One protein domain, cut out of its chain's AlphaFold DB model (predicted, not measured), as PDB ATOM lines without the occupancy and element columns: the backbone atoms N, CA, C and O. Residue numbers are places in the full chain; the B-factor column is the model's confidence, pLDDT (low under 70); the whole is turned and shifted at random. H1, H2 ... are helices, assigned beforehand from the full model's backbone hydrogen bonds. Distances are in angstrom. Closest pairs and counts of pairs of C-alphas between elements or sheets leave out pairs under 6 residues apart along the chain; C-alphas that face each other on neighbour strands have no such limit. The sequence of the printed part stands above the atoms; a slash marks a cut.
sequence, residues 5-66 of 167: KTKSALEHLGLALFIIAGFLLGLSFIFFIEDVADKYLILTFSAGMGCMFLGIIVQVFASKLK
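AT A GLANCE: This is residues 5 to 66 of the 167 residues of the protein "Zinc ribbon domain-containing protein" of Hadesarchaea archaeon (UniProt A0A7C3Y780). Two long helices, H1 then H2, lie side by side and run opposite ways, the chain folding back between them through the link at one end. They are loosely paired, coming near each other at Gly 26 and Gly 48. The printed part has 62 residues, with two named helices and no named strand, and its class is all helix. It is only just loose, close to extended, with a radius of gyration of the C-alphas of 15.4 A; the outline is a rod spanning 48 by 21 by 8 A.

IN THESE COORDINATES: H1 covers residues 5 to 31 and is 40.2 A long, beginning at C-alpha 5, (101.796, 99.432, 63.587). H2 covers residues 41 to 64 and is 35.2 A long, ending at C-alpha 64, (111.124, 109.595, 78.145).

HOW THE PARTS SIT: H1 and H2 are close but not clearly touching, with 1 pair of C-alphas within 8 A, those of Gly 26 and Gly 48, 7.5 A apart. They run opposite ways at a shallow tilt of 13 degrees. In H2 every O i to N i+4 pair is within hydrogen-bond range; in H1, 22 of 23 are.

THE WHOLE: The C-alphas farthest apart, those of Lys 5 and Lys 39, are 49.1 A apart. The printed part has no cut. The link of 9 residues is short. Residues 5 to 8, 30 to 38 and 66 have pLDDT under 70.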
ATOM      1  N   LYS A   5     100.977 100.611  63.264       51.16
ATOM      2  CA  LYS A   5     101.796  99.432  63.587       51.16
ATOM      3  C   LYS A   5     103.154  99.393  62.865       51.16
ATOM      4  O   LYS A   5     104.134  98.908  63.418       51.16
ATOM      5  N   THR A   6     103.235  99.936  61.654       52.78
ATOM      6  CA  THR A   6     104.465  99.954  60.839       52.78
ATOM      7  C   THR A   6     105.447 101.049  61.260       52.78
ATOM      8  O   THR A   6     106.649 100.880  61.081       52.78
ATOM      9  N   LYS A   7     104.970 102.132  61.894       55.34
ATOM     10  CA  LYS A   7     105.838 103.221  62.376       55.34
ATOM     11  C   LYS A   7     106.728 102.753  63.536       55.34
ATOM     12  O   LYS A   7     107.914 103.048  63.551       55.34
ATOM     13  N   SER A   8     106.177 101.933  64.436       65.81
ATOM     14  CA  SER A   8     106.945 101.270  65.502       65.81
ATOM     15  C   SER A   8     107.967 100.277  64.935       65.81
ATOM     16  O   SER A   8     109.120 100.283  65.357       65.81
ATOM     17  N   ALA A   9     107.592  99.477  63.932       70.44
ATOM     18  CA  ALA A   9     108.517  98.536  63.299       70.44
ATOM     19  C   ALA A   9     109.709  99.245  62.630       70.44
ATOM     20  O   ALA A   9     110.836  98.762  62.715       70.44
ATOM     21  N   LEU A  10     109.479 100.414  62.022       71.06
ATOM     22  CA  LEU A  10     110.529 101.214  61.392       71.06
ATOM     23  C   LEU A  10     111.497 101.824  62.421       71.06
ATOM     24  O   LEU A  10     112.705 101.819  62.195       71.06
ATOM     25  N   GLU A  11     110.991 102.296  63.568       73.56
ATOM     26  CA  GLU A  11     111.838 102.787  64.669       73.56
ATOM     27  C   GLU A  11     112.724 101.664  65.245       73.56
ATOM     28  O   GLU A  11     113.911 101.878  65.496       73.56
ATOM     29  N   HIS A  12     112.186 100.447  65.388       80.62
ATOM     30  CA  HIS A  12     112.963  99.287  65.838       80.62
ATOM     31  C   HIS A  12     114.001  98.826  64.804       80.62
ATOM     32  O   HIS A  12     115.113  98.459  65.183       80.62
ATOM     33  N   LEU A  13     113.675  98.888  63.509       81.69
ATOM     34  CA  LEU A  13     114.610  98.561  62.430       81.69
ATOM     35  C   LEU A  13     115.786  99.548  62.387       81.69
ATOM     36  O   LEU A  13     116.934  99.131  62.251       81.69
ATOM     37  N   GLY A  14     115.512 100.847  62.553       81.50
ATOM     38  CA  GLY A  14     116.545 101.881  62.608       81.50
ATOM     39  C   GLY A  14     117.514 101.677  63.773       81.50
ATOM     40  O   GLY A  14     118.726 101.755  63.584       81.50
ATOM     41  N   LEU A  15     116.994 101.336  64.959       81.12
ATOM     42  CA  LEU A  15     117.820 101.004  66.123       81.12
ATOM     43  C   LEU A  15     118.706  99.777  65.857       81.12
ATOM     44  O   LEU A  15     119.901  99.806  66.142       81.12
ATOM     45  N   ALA A  16     118.135  98.712  65.285       83.19
ATOM     46  CA  ALA A  16     118.871  97.489  64.978       83.19
ATOM     47  C   ALA A  16     120.006  97.741  63.972       83.19
ATOM     48  O   ALA A  16     121.130  97.297  64.193       83.19
ATOM     49  N   LEU A  17     119.744  98.508  62.908       83.44
ATOM     50  CA  LEU A  17     120.764  98.886  61.926       83.44
ATOM     51  C   LEU A  17     121.875  99.736  62.544       83.44
ATOM     52  O   LEU A  17     123.042  99.525  62.222       83.44
ATOM     53  N   PHE A  18     121.539 100.651  63.456       82.44
ATOM     54  CA  PHE A  18     122.532 101.474  64.148       82.44
ATOM     55  C   PHE A  18     123.451 100.629  65.044       82.44
ATOM     56  O   PHE A  18     124.666 100.823  65.042       82.44
ATOM     57  N   ILE A  19     122.890  99.640  65.751       82.75
ATOM     58  CA  ILE A  19     123.657  98.681  66.562       82.75
ATOM     59  C   ILE A  19     124.584  97.842  65.673       82.75
ATOM     60  O   ILE A  19     125.767  97.704  65.981       82.75
ATOM     61  N   ILE A  20     124.076  97.320  64.551       85.12
ATOM     62  CA  ILE A  20     124.869  96.515  63.608       85.12
ATOM     63  C   ILE A  20     126.001  97.350  62.998       85.12
ATOM     64  O   ILE A  20     127.141  96.897  62.968       85.12
ATOM     65  N   ALA A  21     125.721  98.579  62.558       82.69
ATOM     66  CA  ALA A  21     126.732  99.474  62.000       82.69
ATOM     67  C   ALA A  21     127.818  99.822  63.031       82.69
ATOM     68  O   ALA A  21     129.004  99.758  62.713       82.69
ATOM     69  N   GLY A  22     127.430 100.118  64.277       80.62
ATOM     70  CA  GLY A  22     128.374 100.353  65.370       80.62
ATOM     71  C   GLY A  22     129.252  99.133  65.666       80.62
ATOM     72  O   GLY A  22     130.455  99.276  65.879       80.62
ATOM     73  N   PHE A  23     128.680  97.929  65.612       82.00
ATOM     74  CA  PHE A  23     129.421  96.679  65.795       82.00
ATOM     75  C   PHE A  23     130.404  96.405  64.646       82.00
ATOM     76  O   PHE A  23     131.559  96.063  64.893       82.00
ATOM     77  N   LEU A  24     129.985  96.610  63.393       83.12
ATOM     78  CA  LEU A  24     130.837  96.431  62.213       83.12
ATOM     79  C   LEU A  24     131.988  97.446  62.164       83.12
ATOM     80  O   LEU A  24     133.112  97.077  61.817       83.12
ATOM     81  N   LEU A  25     131.735  98.701  62.549       79.94
ATOM     82  CA  LEU A  25     132.778  99.723  62.692       79.94
ATOM     83  C   LEU A  25     133.761  99.371  63.817       79.94
ATOM     84  O   LEU A  25     134.966  99.530  63.650       79.94
ATOM     85  N   GLY A  26     133.266  98.830  64.934       76.06
ATOM     86  CA  GLY A  26     134.117  98.315  66.008       76.06
ATOM     87  C   GLY A  26     135.009  97.158  65.549       76.06
ATOM     88  O   GLY A  26     136.207  97.165  65.815       76.06
ATOM     89  N   LEU A  27     134.453  96.198  64.801       76.88
ATOM     90  CA  LEU A  27     135.198  95.059  64.253       76.88
ATOM     91  C   LEU A  27     136.278  95.481  63.254       76.88
ATOM     92  O   LEU A  27     137.393  94.970  63.306       76.88
ATOM     93  N   SER A  28     135.974  96.422  62.362       75.25
ATOM     94  CA  SER A  28     136.956  96.921  61.389       75.25
ATOM     95  C   SER A  28     138.104  97.683  62.059       75.25
ATOM     96  O   SER A  28     139.231  97.628  61.576       75.25
ATOM     97  N   PHE A  29     137.859  98.296  63.220       70.00
ATOM     98  CA  PHE A  29     138.911  98.892  64.044       70.00
ATOM     99  C   PHE A  29     139.852  97.848  64.673       70.00
ATOM    100  O   PHE A  29     141.032  98.131  64.847       70.00
ATOM    101  N   ILE A  30     139.364  96.637  64.980       69.50
ATOM    102  CA  ILE A  30     140.183  95.549  65.547       69.50
ATOM    103  C   ILE A  30     141.200  95.038  64.517       69.50
ATOM    104  O   ILE A  30     142.366  94.858  64.855       69.50
ATOM    105  N   PHE A  31     140.791  94.874  63.254       68.06
ATOM    106  CA  PHE A  31     141.686  94.409  62.183       68.06
ATOM    107  C   PHE A  31     142.768  95.428  61.797       68.06
ATOM    108  O   PHE A  31     143.809  95.044  61.281       68.06
ATOM    109  N   PHE A  32     142.555  96.720  62.057       64.94
ATOM    110  CA  PHE A  32     143.544  97.759  61.749       64.94
ATOM    111  C   PHE A  32     144.655  97.881  62.812       64.94
ATOM    112  O   PHE A  32     145.627  98.600  62.598       64.94
ATOM    113  N   ILE A  33     144.514  97.213  63.965       62.31
ATOM    114  CA  ILE A  33     145.373  97.383  65.155       62.31
ATOM    115  C   ILE A  33     146.348  96.206  65.358       62.31
ATOM    116  O   ILE A  33     147.062  96.167  66.357       62.31
ATOM    117  N   GLU A  34     146.474  95.285  64.397       60.91
ATOM    118  CA  GLU A  34     147.440  94.170  64.478       60.91
ATOM    119  C   GLU A  34     148.899  94.620  64.726       60.91
ATOM    120  O   GLU A  34     149.683  93.838  65.255       60.91
ATOM    121  N   ASP A  35     149.245  95.887  64.459       63.44
ATOM    122  CA  ASP A  35     150.600  96.435  64.644       63.44
ATOM    123  C   ASP A  35     150.787  97.306  65.915       63.44
ATOM    124  O   ASP A  35     151.887  97.766  66.215       63.44
ATOM    125  N   VAL A  36     149.731  97.546  66.708       62.56
ATOM    126  CA  VAL A  36     149.793  98.357  67.949       62.56
ATOM    127  C   VAL A  36     149.455  97.478  69.156       62.56
ATOM    128  O   VAL A  36     148.523  97.733  69.923       62.56
ATOM    129  N   ALA A  37     150.190  96.376  69.282       67.06
ATOM    130  CA  ALA A  37     149.873  95.307  70.213       67.06
ATOM    131  C   ALA A  37     150.134  95.688  71.688       67.06
ATOM    132  O   ALA A  37     151.111  96.341  72.061       67.06
ATOM    133  N   ASP A  38     149.204  95.243  72.527       66.94
ATOM    134  CA  ASP A  38     149.232  95.103  73.986       66.94
ATOM    135  C   ASP A  38     148.960  96.327  74.868       66.94
ATOM    136  O   ASP A  38     148.168  96.213  75.805       66.94
ATOM    137  N   LYS A  39     149.522  97.515  74.609       70.88
ATOM    138  CA  LYS A  39     149.356  98.635  75.571       70.88
ATOM    139  C   LYS A  39     148.061  99.436  75.424       70.88
ATOM    140  O   LYS A  39     147.602 100.019  76.404       70.88
ATOM    141  N   TYR A  40     147.455  99.457  74.239       76.81
ATOM    142  CA  TYR A  40     146.308 100.332  73.952       76.81
ATOM    143  C   TYR A  40     144.986  99.588  73.739       76.81
ATOM    144  O   TYR A  40     143.937 100.228  73.724       76.81
ATOM    145  N   LEU A  41     145.011  98.253  73.663       77.62
ATOM    146  CA  LEU A  41     143.828  97.419  73.424       77.62
ATOM    147  C   LEU A  41     142.750  97.602  74.508       77.62
ATOM    148  O   LEU A  41     141.564  97.729  74.213       77.62
ATOM    149  N   ILE A  42     143.159  97.678  75.779       77.81
ATOM    150  CA  ILE A  42     142.231  97.883  76.905       77.81
ATOM    151  C   ILE A  42     141.612  99.292  76.850       77.81
ATOM    152  O   ILE A  42     140.424  99.479  77.136       77.81
ATOM    153  N   LEU A  43     142.402 100.296  76.453       79.50
ATOM    154  CA  LEU A  43     141.956 101.688  76.375       79.50
ATOM    155  C   LEU A  43     140.956 101.903  75.229       79.50
ATOM    156  O   LEU A  43     139.940 102.568  75.415       79.50
ATOM    157  N   THR A  44     141.195 101.307  74.060       79.06
ATOM    158  CA  THR A  44     140.275 101.411  72.919       79.06
ATOM    159  C   THR A  44     138.971 100.656  73.170       79.06
ATOM    160  O   THR A  44     137.897 101.189  72.886       79.06
ATOM    161  N   PHE A  45     139.031  99.466  73.777       80.94
ATOM    162  CA  PHE A  45     137.832  98.686  74.093       80.94
ATOM    163  C   PHE A  45     136.939  99.395  75.123       80.94
ATOM    164  O   PHE A  45     135.724  99.496  74.946       80.94
ATOM    165  N   SER A  46     137.543  99.951  76.181       80.50
ATOM    166  CA  SER A  46     136.818 100.713  77.206       80.50
ATOM    167  C   SER A  46     136.189 101.998  76.657       80.50
ATOM    168  O   SER A  46     135.025 102.275  76.958       80.50
ATOM    169  N   ALA A  47     136.894 102.739  75.794       81.88
ATOM    170  CA  ALA A  47     136.346 103.923  75.131       81.88
ATOM    171  C   ALA A  47     135.173 103.572  74.196       81.88
ATOM    172  O   ALA A  47     134.129 104.225  74.238       81.88
ATOM    173  N   GLY A  48     135.310 102.501  73.405       82.19
ATOM    174  CA  GLY A  48     134.261 102.022  72.504       82.19
ATOM    175  C   GLY A  48     132.986 101.614  73.247       82.19
ATOM    176  O   GLY A  48     131.891 102.063  72.897       82.19
ATOM    177  N   MET A  49     133.121 100.831  74.324       84.06
ATOM    178  CA  MET A  49     131.977 100.474  75.167       84.06
ATOM    179  C   MET A  49     131.337 101.707  75.815       84.06
ATOM    180  O   MET A  49     130.112 101.830  75.806       84.06
ATOM    181  N   GLY A  50     132.141 102.648  76.324       85.06
ATOM    182  CA  GLY A  50     131.646 103.886  76.933       85.06
ATOM    183  C   GLY A  50     130.752 104.699  75.992       85.06
ATOM    184  O   GLY A  50     129.657 105.116  76.380       85.06
ATOM    185  N   CYS A  51     131.161 104.852  74.731       83.00
ATOM    186  CA  CYS A  51     130.365 105.539  73.712       83.00
ATOM    187  C   CYS A  51     129.031 104.830  73.424       83.00
ATOM    188  O   CYS A  51     128.005 105.501  73.288       83.00
ATOM    189  N   MET A  52     129.007 103.491  73.384       83.94
ATOM    190  CA  MET A  52     127.754 102.745  73.203       83.94
ATOM    191  C   MET A  52     126.784 102.950  74.373       83.94
ATOM    192  O   MET A  52     125.600 103.206  74.147       83.94
ATOM    193  N   PHE A  53     127.268 102.905  75.620       83.75
ATOM    194  CA  PHE A  53     126.419 103.145  76.792       83.75
ATOM    195  C   PHE A  53     125.858 104.570  76.818       83.75
ATOM    196  O   PHE A  53     124.669 104.746  77.085       83.75
ATOM    197  N   LEU A  54     126.668 105.578  76.479       84.06
ATOM    198  CA  LEU A  54     126.199 106.962  76.362       84.06
ATOM    199  C   LEU A  54     125.108 107.102  75.294       84.06
ATOM    200  O   LEU A  54     124.088 107.740  75.555       84.06
ATOM    201  N   GLY A  55     125.271 106.454  74.136       83.00
ATOM    202  CA  GLY A  55     124.249 106.431  73.086       83.00
ATOM    203  C   GLY A  55     122.912 105.863  73.575       83.00
ATOM    204  O   GLY A  55     121.866 106.489  73.394       83.00
ATOM    205  N   ILE A  56     122.945 104.724  74.277       84.12
ATOM    206  CA  ILE A  56     121.742 104.095  74.846       84.12
ATOM    207  C   ILE A  56     121.089 105.012  75.891       84.12
ATOM    208  O   ILE A  56     119.873 105.203  75.860       84.12
ATOM    209  N   ILE A  57     121.873 105.616  76.791       85.56
ATOM    210  CA  ILE A  57     121.358 106.524  77.829       85.56
ATOM    211  C   ILE A  57     120.660 107.730  77.194       85.56
ATOM    212  O   ILE A  57     119.532 108.045  77.577       85.56
ATOM    213  N   VAL A  58     121.287 108.370  76.201       84.00
ATOM    214  CA  VAL A  58     120.705 109.518  75.486       84.00
ATOM    215  C   VAL A  58     119.397 109.123  74.806       84.00
ATOM    216  O   VAL A  58     118.413 109.853  74.903       84.00
ATOM    217  N   GLN A  59     119.336 107.949  74.178       80.12
ATOM    218  CA  GLN A  59     118.132 107.491  73.489       80.12
ATOM    219  C   GLN A  59     116.987 107.145  74.454       80.12
ATOM    220  O   GLN A  59     115.825 107.493  74.211       80.12
ATOM    221  N   VAL A  60     117.299 106.528  75.597       81.94
ATOM    222  CA  VAL A  60     116.321 106.274  76.665       81.94
ATOM    223  C   VAL A  60     115.810 107.592  77.253       81.94
ATOM    224  O   VAL A  60     114.602 107.748  77.435       81.94
ATOM    225  N   PHE A  61     116.685 108.572  77.482       81.38
ATOM    226  CA  PHE A  61     116.273 109.895  77.954       81.38
ATOM    227  C   PHE A  61     115.406 110.626  76.927       81.38
ATOM    228  O   PHE A  61     114.327 111.104  77.273       81.38
ATOM    229  N   ALA A  62     115.809 110.645  75.655       74.81
ATOM    230  CA  ALA A  62     115.047 111.274  74.581       74.81
ATOM    231  C   ALA A  62     113.641 110.665  74.435       74.81
ATOM    232  O   ALA A  62     112.665 111.389  74.241       74.81
ATOM    233  N   SER A  63     113.505 109.343  74.593       75.00
ATOM    234  CA  SER A  63     112.194 108.683  74.537       75.00
ATOM    235  C   SER A  63     111.299 109.004  75.742       75.00
ATOM    236  O   SER A  63     110.089 109.164  75.568       75.00
ATOM    237  N   LYS A  64     111.869 109.174  76.945       75.50
ATOM    238  CA  LYS A  64     111.124 109.595  78.145       75.50
ATOM    239  C   LYS A  64     110.736 111.071  78.149       75.50
ATOM    240  O   LYS A  64     109.762 111.426  78.809       75.50
ATOM    241  N   LEU A  65     111.459 111.910  77.413       71.25
ATOM    242  CA  LEU A  65     111.179 113.341  77.302       71.25
ATOM    243  C   LEU A  65     110.035 113.673  76.335       71.25
ATOM    244  O   LEU A  65     109.680 114.845  76.221       71.25
ATOM    245  N   LYS A  66     109.419 112.684  75.662       64.56
ATOM    246  CA  LYS A  66     108.229 112.947  74.840       64.56
ATOM    247  C   LYS A  66     107.138 113.560  75.735       64.56
ATOM    248  O   LYS A  66     106.687 112.886  76.668       64.56
TER     249      LYS A  66